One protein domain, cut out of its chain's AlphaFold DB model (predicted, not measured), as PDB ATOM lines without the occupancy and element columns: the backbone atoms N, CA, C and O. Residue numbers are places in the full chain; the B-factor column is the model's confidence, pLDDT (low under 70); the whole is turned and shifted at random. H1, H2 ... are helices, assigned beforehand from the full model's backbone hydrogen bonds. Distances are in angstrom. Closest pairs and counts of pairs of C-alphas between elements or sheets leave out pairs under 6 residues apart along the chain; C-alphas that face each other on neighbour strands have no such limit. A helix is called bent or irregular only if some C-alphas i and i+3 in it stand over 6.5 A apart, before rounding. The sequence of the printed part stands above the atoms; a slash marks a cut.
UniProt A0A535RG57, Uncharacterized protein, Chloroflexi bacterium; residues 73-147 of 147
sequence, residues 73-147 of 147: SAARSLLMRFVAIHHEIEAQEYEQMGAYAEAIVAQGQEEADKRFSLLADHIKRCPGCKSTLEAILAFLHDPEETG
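AT A GLANCE: This is residues 73 to 147 of the 147 residues of an uncharacterized protein of Chloroflexi bacterium (UniProt A0A535RG57). One long helix, H1, makes the longest axis, and three shorter helices fold back at its far end into a small compact head: H2 and H4 pack on H1 near that end, and H3 spans from H2 to H4. Residues 73 to 92, of which 74 to 92 belong to H1, stick out from the head as a long arm, and residues 142 to 147 stick out as a tail. The printed part has 75 residues with four named helices, in the order H1, H2, H3, H4, and no named strand; the class is all helix. The whole is loose, with a radius of gyration of the C-alphas of 16.2 A, and its outline is flat, spanning 51 by 37 by 20 A.

IN THESE COORDINATES: Start at C-alpha 74, at (205.726, 275.645, 304.473); from there H1 runs through residues 74 to 107, 49.2 A from first to last C-alpha, and ends at C-alpha 107, at (250.947, 265.392, 287.983). After Gly 108 look for H2, residues 109 to 115, 10.0 A long. After Phe 116 comes H3, residues 117 to 125, 12.8 A long. After Cys 126 read H4, residues 127 to 141, 20.7 A long, to C-alpha 141 at (243.908, 253.894, 286.133). None of the helices is bent or irregular.

HOW THE PARTS SIT: Begin with H1 at residues 100 to 104, with which alone it touches H2; the closest C-alphas, of Ala 103 and Ala 112, are 5.2 A apart. The two run opposite ways at a steep tilt of 52 degrees. H1 touches H4 with residues 97 to 105 alone, and there the closest C-alphas, of Ala 101 and Leu 137, are 5.9 A apart. These two run the same way at a steep tilt of 56 degrees. H3 is close to H1 but not clearly touching, about perpendicular at 83 degrees, with the C-alphas of Met 97 and Leu 119 closest at 7.8 A. H2 and H3 are close but not clearly touching, with the C-alphas of Asp 113 and Ala 120 closest at 5.5 A. H3 and H4 touch only at the corner by their link, where the closest C-alphas, of Ile 123 and Lys 130, are 5.1 A apart. H2 and H4 are apart. In H1, H2 and H4 every O i to N i+4 pair is within hydrogen-bond range; in H3 it is 4 of 5.

THE WHOLE: The two C-alphas farthest apart are those of Ser 73 and Gly 108, at 51.3 A. Without the stretches that stand free, the body has 49 residues and spans 23 by 23 by 16 A. The printed part has no cut, and its three links are tight. Look at the B-factor column: the mean pLDDT of the printed part is 84.6, and residues 143 to 147 are under 70 in this model.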
ATOM      1  N   SER A  73     202.760 272.298 302.489       83.00
ATOM      2  CA  SER A  73     203.145 272.891 303.775       83.00
ATOM      3  C   SER A  73     204.450 273.699 303.673       83.00
ATOM      4  O   SER A  73     205.407 273.326 302.986       83.00
ATOM      5  N   ALA A  74     204.513 274.827 304.390       83.81
ATOM      6  CA  ALA A  74     205.726 275.645 304.473       83.81
ATOM      7  C   ALA A  74     206.914 274.841 305.033       83.81
ATOM      8  O   ALA A  74     208.048 275.026 304.589       83.81
ATOM      9  N   ALA A  75     206.649 273.906 305.951       85.06
ATOM     10  CA  ALA A  75     207.648 272.995 306.498       85.06
ATOM     11  C   ALA A  75     208.225 272.070 305.417       85.06
ATOM     12  O   ALA A  75     209.444 271.921 305.318       85.06
ATOM     13  N   ARG A  76     207.380 271.528 304.531       84.81
ATOM     14  CA  ARG A  76     207.828 270.710 303.399       84.81
ATOM     15  C   ARG A  76     208.684 271.506 302.415       84.81
ATOM     16  O   ARG A  76     209.704 271.004 301.950       84.81
ATOM     17  N   SER A  77     208.320 272.759 302.136       87.62
ATOM     18  CA  SER A  77     209.140 273.648 301.298       87.62
ATOM     19  C   SER A  77     210.525 273.897 301.909       87.62
ATOM     20  O   SER A  77     211.534 273.829 301.204       87.62
ATOM     21  N   LEU A  78     210.599 274.126 303.224       90.19
ATOM     22  CA  LEU A  78     211.868 274.294 303.936       90.19
ATOM     23  C   LEU A  78     212.719 273.020 303.908       90.19
ATOM     24  O   LEU A  78     213.913 273.111 303.627       90.19
ATOM     25  N   LEU A  79     212.115 271.847 304.116       90.38
ATOM     26  CA  LEU A  79     212.814 270.567 304.000       90.38
ATOM     27  C   LEU A  79     213.397 270.378 302.595       90.38
ATOM     28  O   LEU A  79     214.573 270.057 302.465       90.38
ATOM     29  N   MET A  80     212.620 270.639 301.540       90.38
ATOM     30  CA  MET A  80     213.111 270.522 300.162       90.38
ATOM     31  C   MET A  80     214.289 271.459 299.879       90.38
ATOM     32  O   MET A  80     215.246 271.060 299.216       90.38
ATOM     33  N   ARG A  81     214.261 272.688 300.408       91.81
ATOM     34  CA  ARG A  81     215.398 273.617 300.309       91.81
ATOM     35  C   ARG A  81     216.623 273.097 301.055       91.81
ATOM     36  O   ARG A  81     217.728 273.201 300.536       91.81
ATOM     37  N   PHE A  82     216.438 272.526 302.243       90.69
ATOM     38  CA  PHE A  82     217.531 271.938 303.014       90.69
ATOM     39  C   PHE A  82     218.157 270.731 302.299       90.69
ATOM     40  O   PHE A  82     219.379 270.633 302.226       90.69
ATOM     41  N   VAL A  83     217.336 269.862 301.699       90.31
ATOM     42  CA  VAL A  83     217.797 268.735 300.869       90.31
ATOM     43  C   VAL A  83     218.600 269.220 299.659       90.31
ATOM     44  O   VAL A  83     219.644 268.650 299.356       90.31
ATOM     45  N   ALA A  84     218.156 270.284 298.984       89.69
ATOM     46  CA  ALA A  84     218.897 270.852 297.857       89.69
ATOM     47  C   ALA A  84     220.288 271.355 298.285       89.69
ATOM     48  O   ALA A  84     221.284 270.967 297.682       89.69
ATOM     49  N   ILE A  85     220.364 272.126 299.376       88.75
ATOM     50  CA  ILE A  85     221.634 272.622 299.931       88.75
ATOM     51  C   ILE A  85     222.551 271.460 300.337       88.75
ATOM     52  O   ILE A  85     223.749 271.494 300.078       88.75
ATOM     53  N   HIS A  86     222.000 270.411 300.956       89.25
ATOM     54  CA  HIS A  86     222.760 269.213 301.307       89.25
ATOM     55  C   HIS A  86     223.421 268.570 300.083       89.25
ATOM     56  O   HIS A  86     224.617 268.295 300.138       89.25
ATOM     57  N   HIS A  87     222.672 268.378 298.993       84.62
ATOM     58  CA  HIS A  87     223.219 267.811 297.763       84.62
ATOM     59  C   HIS A  87     224.227 268.740 297.077       84.62
ATOM     60  O   HIS A  87     225.189 268.246 296.505       84.62
ATOM     61  N   GLU A  88     224.042 270.064 297.131       86.12
ATOM     62  CA  GLU A  88     225.023 271.025 296.600       86.12
ATOM     63  C   GLU A  88     226.367 270.919 297.335       86.12
ATOM     64  O   GLU A  88     227.416 270.879 296.693       86.12
ATOM     65  N   ILE A  89     226.335 270.810 298.669       82.56
ATOM     66  CA  ILE A  89     227.541 270.619 299.487       82.56
ATOM     67  C   ILE A  89     228.221 269.292 299.131       82.56
ATOM     68  O   ILE A  89     229.420 269.272 298.867       82.56
ATOM     69  N   GLU A  90     227.466 268.192 299.075       81.81
ATOM     70  CA  GLU A  90     228.030 266.883 298.725       81.81
ATOM     71  C   GLU A  90     228.607 266.867 297.306       81.81
ATOM     72  O   GLU A  90     229.711 266.372 297.093       81.81
ATOM     73  N   ALA A  91     227.902 267.439 296.328       77.44
ATOM     74  CA  ALA A  91     228.376 267.519 294.950       77.44
ATOM     75  C   ALA A  91     229.710 268.272 294.856       77.44
ATOM     76  O   ALA A  91     230.609 267.826 294.146       77.44
ATOM     77  N   GLN A  92     229.865 269.361 295.615       79.62
ATOM     78  CA  GLN A  92     231.118 270.107 295.684       79.62
ATOM     79  C   GLN A  92     232.251 269.279 296.314       79.62
ATOM     80  O   GLN A  92     233.384 269.324 295.833       79.62
ATOM     81  N   GLU A  93     231.968 268.507 297.365       78.12
ATOM     82  CA  GLU A  93     232.943 267.600 297.988       78.12
ATOM     83  C   GLU A  93     233.394 266.498 297.009       78.12
ATOM     84  O   GLU A  93     234.593 266.232 296.882       78.12
ATOM     85  N   TYR A  94     232.460 265.902 296.258       75.81
ATOM     86  CA  TYR A  94     232.772 264.911 295.220       75.81
ATOM     87  C   TYR A  94     233.548 265.510 294.042       75.81
ATOM     88  O   TYR A  94     234.492 264.883 293.560       75.81
ATOM     89  N   GLU A  95     233.203 266.719 293.596       82.31
ATOM     90  CA  GLU A  95     233.930 267.420 292.533       82.31
ATOM     91  C   GLU A  95     235.383 267.692 292.946       82.31
ATOM     92  O   GLU A  95     236.310 267.424 292.180       82.31
ATOM     93  N   GLN A  96     235.606 268.148 294.183       85.50
ATOM     94  CA  GLN A  96     236.955 268.348 294.715       85.50
ATOM     95  C   GLN A  96     237.741 267.035 294.801       85.50
ATOM     96  O   GLN A  96     238.928 267.015 294.469       85.50
ATOM     97  N   MET A  97     237.089 265.939 295.200       88.44
ATOM     98  CA  MET A  97     237.696 264.606 295.226       88.44
ATOM     99  C   MET A  97     238.096 264.131 293.822       88.44
ATOM    100  O   MET A  97     239.208 263.636 293.639       88.44
ATOM    101  N   GLY A  98     237.225 264.315 292.825       89.69
ATOM    102  CA  GLY A  98     237.503 263.975 291.429       89.69
ATOM    103  C   GLY A  98     238.658 264.794 290.854       89.69
ATOM    104  O   GLY A  98     239.625 264.228 290.349       89.69
ATOM    105  N   ALA A  99     238.623 266.118 291.026       91.69
ATOM    106  CA  ALA A  99     239.688 267.013 290.572       91.69
ATOM    107  C   ALA A  99     241.043 266.699 291.232       91.69
ATOM    108  O   ALA A  99     242.097 266.831 290.604       91.69
ATOM    109  N   TYR A 100     241.025 266.276 292.497       94.06
ATOM    110  CA  TYR A 100     242.220 265.824 293.196       94.06
ATOM    111  C   TYR A 100     242.742 264.495 292.640       94.06
ATOM    112  O   TYR A 100     243.934 264.394 292.351       94.06
ATOM    113  N   ALA A 101     241.869 263.509 292.414       94.69
ATOM    114  CA  ALA A 101     242.242 262.234 291.803       94.69
ATOM    115  C   ALA A 101     242.843 262.421 290.399       94.69
ATOM    116  O   ALA A 101     243.914 261.892 290.109       94.69
ATOM    117  N   GLU A 102     242.227 263.247 289.552       94.00
ATOM    118  CA  GLU A 102     242.769 263.598 288.235       94.00
ATOM    119  C   GLU A 102     244.145 264.269 288.333       94.00
ATOM    120  O   GLU A 102     245.050 263.958 287.558       94.00
ATOM    121  N   ALA A 103     244.340 265.168 289.305       94.75
ATOM    122  CA  ALA A 103     245.634 265.803 289.531       94.75
ATOM    123  C   ALA A 103     246.710 264.793 289.961       94.75
ATOM    124  O   ALA A 103     247.850 264.912 289.510       94.75
ATOM    125  N   ILE A 104     246.359 263.787 290.771       96.25
ATOM    126  CA  ILE A 104     247.270 262.693 291.145       96.25
ATOM    127  C   ILE A 104     247.706 261.920 289.895       96.25
ATOM    128  O   ILE A 104     248.903 261.708 289.706       96.25
ATOM    129  N   VAL A 105     246.762 261.551 289.023       94.56
ATOM    130  CA  VAL A 105     247.051 260.822 287.775       94.56
ATOM    131  C   VAL A 105     247.916 261.661 286.828       94.56
ATOM    132  O   VAL A 105     248.877 261.155 286.252       94.56
ATOM    133  N   ALA A 106     247.604 262.949 286.672       94.31
ATOM    134  CA  ALA A 106     248.258 263.819 285.697       94.31
ATOM    135  C   ALA A 106     249.627 264.361 286.149       94.31
ATOM    136  O   ALA A 106     250.496 264.597 285.311       94.31
ATOM    137  N   GLN A 107     249.809 264.620 287.448       94.56
ATOM    138  CA  GLN A 107     250.947 265.392 287.983       94.56
ATOM    139  C   GLN A 107     251.707 264.655 289.093       94.56
ATOM    140  O   GLN A 107     252.770 265.108 289.518       94.56
ATOM    141  N   GLY A 108     251.193 263.513 289.553       94.19
ATOM    142  CA  GLY A 108     251.716 262.782 290.698       94.19
ATOM    143  C   GLY A 108     251.171 263.296 292.033       94.19
ATOM    144  O   GLY A 108     250.782 264.454 292.190       94.19
ATOM    145  N   GLN A 109     251.177 262.403 293.025       93.75
ATOM    146  CA  GLN A 109     250.607 262.642 294.353       93.75
ATOM    147  C   GLN A 109     251.182 263.884 295.051       93.75
ATOM    148  O   GLN A 109     250.441 264.626 295.680       93.75
ATOM    149  N   GLU A 110     252.491 264.128 294.949       95.38
ATOM    150  CA  GLU A 110     253.140 265.227 295.674       95.38
ATOM    151  C   GLU A 110     252.667 266.610 295.191       95.38
ATOM    152  O   GLU A 110     252.416 267.502 296.001       95.38
ATOM    153  N   GLU A 111     252.504 266.788 293.878       94.62
ATOM    154  CA  GLU A 111     252.021 268.049 293.300       94.62
ATOM    155  C   GLU A 111     250.513 268.226 293.506       94.62
ATOM    156  O   GLU A 111     250.047 269.329 293.810       94.62
ATOM    157  N   ALA A 112     249.749 267.133 293.448       94.44
ATOM    158  CA  ALA A 112     248.339 267.147 293.812       94.44
ATOM    159  C   ALA A 112     248.137 267.538 295.288       94.44
ATOM    160  O   ALA A 112     247.307 268.399 295.583       94.44
ATOM    161  N   ASP A 113     248.932 266.985 296.213       95.12
ATOM    162  CA  ASP A 113     248.898 267.316 297.645       95.12
ATOM    163  C   ASP A 113     249.173 268.805 297.896       95.12
ATOM    164  O   ASP A 113     248.529 269.415 298.746       95.12
ATOM    165  N   LYS A 114     250.094 269.427 297.147       94.00
ATOM    166  CA  LYS A 114     250.367 270.872 297.264       94.00
ATOM    167  C   LYS A 114     249.171 271.709 296.811       94.00
ATOM    168  O   LYS A 114     248.833 272.698 297.463       94.00
ATOM    169  N   ARG A 115     248.529 271.321 295.705       90.44
ATOM    170  CA  ARG A 115     247.384 272.040 295.125       90.44
ATOM    171  C   ARG A 115     246.100 271.873 295.945       90.44
ATOM    172  O   ARG A 115     245.315 272.814 296.022       90.44
ATOM    173  N   PHE A 116     245.906 270.713 296.566       90.62
ATOM    174  CA  PHE A 116     244.706 270.344 297.324       90.62
ATOM    175  C   PHE A 116     245.035 270.031 298.793       90.62
ATOM    176  O   PHE A 116     244.556 269.050 299.355       90.62
ATOM    177  N   SER A 117     245.855 270.867 299.432       83.81
ATOM    178  CA  SER A 117     246.454 270.589 300.748       83.81
ATOM    179  C   SER A 117     245.451 270.244 301.852       83.81
ATOM    180  O   SER A 117     245.638 269.262 302.566       83.81
ATOM    181  N   LEU A 118     244.352 270.996 301.956       79.94
ATOM    182  CA  LEU A 118     243.308 270.743 302.956       79.94
ATOM    183  C   LEU A 118     242.619 269.387 302.748       79.94
ATOM    184  O   LEU A 118     242.375 268.659 303.710       79.94
ATOM    185  N   LEU A 119     242.336 269.033 301.494       83.06
ATOM    186  CA  LEU A 119     241.697 267.768 301.143       83.06
ATOM    187  C   LEU A 119     242.660 266.589 301.342       83.06
ATOM    188  O   LEU A 119     242.273 265.575 301.921       83.06
ATOM    189  N   ALA A 120     243.928 266.741 300.956       88.81
ATOM    190  CA  ALA A 120     244.969 265.742 301.192       88.81
ATOM    191  C   ALA A 120     245.148 265.453 302.695       88.81
ATOM    192  O   ALA A 120     245.241 264.295 303.109       88.81
ATOM    193  N   ASP A 121     245.147 266.495 303.532       82.75
ATOM    194  CA  ASP A 121     245.220 266.361 304.989       82.75
ATOM    195  C   ASP A 121     243.988 265.671 305.583       82.75
ATOM    196  O   ASP A 121     244.122 264.856 306.502       82.75
ATOM    197  N   HIS A 122     242.798 265.962 305.054       82.50
ATOM    198  CA  HIS A 122     241.567 265.285 305.447       82.50
ATOM    199  C   HIS A 122     241.610 263.791 305.096       82.50
ATOM    200  O   HIS A 122     241.380 262.943 305.961       82.50
ATOM    201  N   ILE A 123     241.963 263.452 303.854       84.06
ATOM    202  CA  ILE A 123     241.992 262.070 303.352       84.06
ATOM    203  C   ILE A 123     242.982 261.205 304.142       84.06
ATOM    204  O   ILE A 123     242.694 260.045 304.436       84.06
ATOM    205  N   LYS A 124     244.109 261.774 304.588       85.44
ATOM    206  CA  LYS A 124     245.063 261.084 305.478       85.44
ATOM    207  C   LYS A 124     244.445 260.658 306.817       85.44
ATOM    208  O   LYS A 124     244.947 259.724 307.438       85.44
ATOM    209  N   ARG A 125     243.387 261.336 307.276       79.06
ATOM    210  CA  ARG A 125     242.745 261.128 308.589       79.06
ATOM    211  C   ARG A 125     241.383 260.441 308.504       79.06
ATOM    212  O   ARG A 125     240.937 259.897 309.509       79.06
ATOM    213  N   CYS A 126     240.730 260.464 307.343       74.56
ATOM    214  CA  CYS A 126     239.392 259.919 307.137       74.56
ATOM    215  C   CYS A 126     239.446 258.616 306.316       74.56
ATOM    216  O   CYS A 126     239.645 258.674 305.099       74.56
ATOM    217  N   PRO A 127     239.232 257.434 306.934       73.81
ATOM    218  CA  PRO A 127     239.245 256.156 306.221       73.81
ATOM    219  C   PRO A 127     238.218 256.083 305.087       73.81
ATOM    220  O   PRO A 127     238.523 255.535 304.036       73.81
ATOM    221  N   GLY A 128     237.032 256.677 305.275       75.81
ATOM    222  CA  GLY A 128     235.985 256.708 304.251       75.81
ATOM    223  C   GLY A 128     236.437 257.451 302.996       75.81
ATOM    224  O   GLY A 128     236.455 256.876 301.914       75.81
ATOM    225  N   CYS A 129     236.901 258.695 303.149       81.25
ATOM    226  CA  CYS A 129     237.394 259.492 302.025       81.25
ATOM    227  C   CYS A 129     238.643 258.885 301.375       81.25
ATOM    228  O   CYS A 129     238.804 258.993 300.163       81.25
ATOM    229  N   LYS A 130     239.496 258.206 302.153       85.88
ATOM    230  CA  LYS A 130     240.622 257.439 301.611       85.88
ATOM    231  C   LYS A 130     240.151 256.301 300.709       85.88
ATOM    232  O   LYS A 130     240.617 256.210 299.579       85.88
ATOM    233  N   SER A 131     239.207 255.481 301.168       84.81
ATOM    234  CA  SER A 131     238.642 254.402 300.352       84.81
ATOM    235  C   SER A 131     237.916 254.930 299.110       84.81
ATOM    236  O   SER A 131     238.036 254.342 298.039       84.81
ATOM    237  N   THR A 132     237.213 256.062 299.218       86.00
ATOM    238  CA  THR A 132     236.602 256.733 298.061       86.00
ATOM    239  C   THR A 132     237.657 257.186 297.051       86.00
ATOM    240  O   THR A 132     237.507 256.909 295.864       86.00
ATOM    241  N   LEU A 133     238.739 257.833 297.501       91.06
ATOM    242  CA  LEU A 133     239.835 258.246 296.623       91.06
ATOM    243  C   LEU A 133     240.480 257.042 295.925       91.06
ATOM    244  O   LEU A 133     240.692 257.084 294.718       91.06
ATOM    245  N   GLU A 134     240.777 255.973 296.667       92.19
ATOM    246  CA  GLU A 134     241.364 254.745 296.118       92.19
ATOM    247  C   GLU A 134     240.474 254.130 295.029       92.19
ATOM    248  O   GLU A 134     240.983 253.722 293.987       92.19
ATOM    249  N   ALA A 135     239.151 254.122 295.225       89.12
ATOM    250  CA  ALA A 135     238.201 253.643 294.224       89.12
ATOM    251  C   ALA A 135     238.186 254.516 292.957       89.12
ATOM    252  O   ALA A 135     238.178 253.985 291.847       89.12
ATOM    253  N   ILE A 136     238.220 255.845 293.106       90.56
ATOM    254  CA  ILE A 136     238.272 256.776 291.968       90.56
ATOM    255  C   ILE A 136     239.591 256.617 291.206       90.56
ATOM    256  O   ILE A 136     239.585 256.525 289.983       90.56
ATOM    257  N   LEU A 137     240.724 256.541 291.910       93.00
ATOM    258  CA  LEU A 137     242.033 256.329 291.290       93.00
ATOM    259  C   LEU A 137     242.097 254.990 290.557       93.00
ATOM    260  O   LEU A 137     242.609 254.946 289.444       93.00
ATOM    261  N   ALA A 138     241.556 253.918 291.143       91.56
ATOM    262  CA  ALA A 138     241.467 252.623 290.476       91.56
ATOM    263  C   ALA A 138     240.668 252.723 289.170       91.56
ATOM    264  O   ALA A 138     241.144 252.252 288.145       91.56
ATOM    265  N   PHE A 139     239.516 253.402 289.185       89.06
ATOM    266  CA  PHE A 139     238.712 253.639 287.984       89.06
ATOM    267  C   PHE A 139     239.460 254.454 286.916       89.06
ATOM    268  O   PHE A 139     239.411 254.115 285.741       89.06
ATOM    269  N   LEU A 140     240.181 255.510 287.305       88.12
ATOM    270  CA  LEU A 140     240.948 256.346 286.371       88.12
ATOM    271  C   LEU A 140     242.190 255.640 285.804       88.12
ATOM    272  O   LEU A 140     242.670 256.005 284.730       88.12
ATOM    273  N   HIS A 141     242.739 254.670 286.537       82.75
ATOM    274  CA  HIS A 141     243.908 253.894 286.133       82.75
ATOM    275  C   HIS A 141     243.577 252.642 285.326       82.75
ATOM    276  O   HIS A 141     244.524 252.050 284.816       82.75
ATOM    277  N   ASP A 142     242.304 252.252 285.208       72.56
ATOM    278  CA  ASP A 142     241.864 251.103 284.417       72.56
ATOM    279  C   ASP A 142     241.509 251.568 282.992       72.56
ATOM    280  O   ASP A 142     240.456 252.177 282.773       72.56
ATOM    281  N   PRO A 143     242.387 251.369 281.994       57.56
ATOM    282  CA  PRO A 143     242.044 251.626 280.612       57.56
ATOM    283  C   PRO A 143     241.377 250.356 280.060       57.56
ATOM    284  O   PRO A 143     242.070 249.361 279.880       57.56
ATOM    285  N   GLU A 144     240.078 250.431 279.732       54.25
ATOM    286  CA  GLU A 144     239.209 249.380 279.131       54.25
ATOM    287  C   GLU A 144     238.420 248.551 280.177       54.25
ATOM    288  O   GLU A 144     238.985 247.795 280.946       54.25
ATOM    289  N   GLU A 145     237.091 248.669 280.306       46.50
ATOM    290  CA  GLU A 145     236.101 248.230 279.312       46.50
ATOM    291  C   GLU A 145     234.959 249.245 279.088       46.50
ATOM    292  O   GLU A 145     233.949 249.269 279.791       46.50
ATOM    293  N   THR A 146     235.048 250.016 278.007       41.81
ATOM    294  CA  THR A 146     233.861 250.403 277.231       41.81
ATOM    295  C   THR A 146     234.150 250.067 275.779       41.81
ATOM    296  O   THR A 146     234.737 250.874 275.055       41.81
ATOM    297  N   GLY A 147     233.805 248.833 275.406       34.84
ATOM    298  CA  GLY A 147     233.500 248.465 274.024       34.84
ATOM    299  C   GLY A 147     232.102 248.921 273.629       34.84
ATOM    300  O   GLY A 147     231.261 249.109 274.539       34.84
TER     301      GLY A 147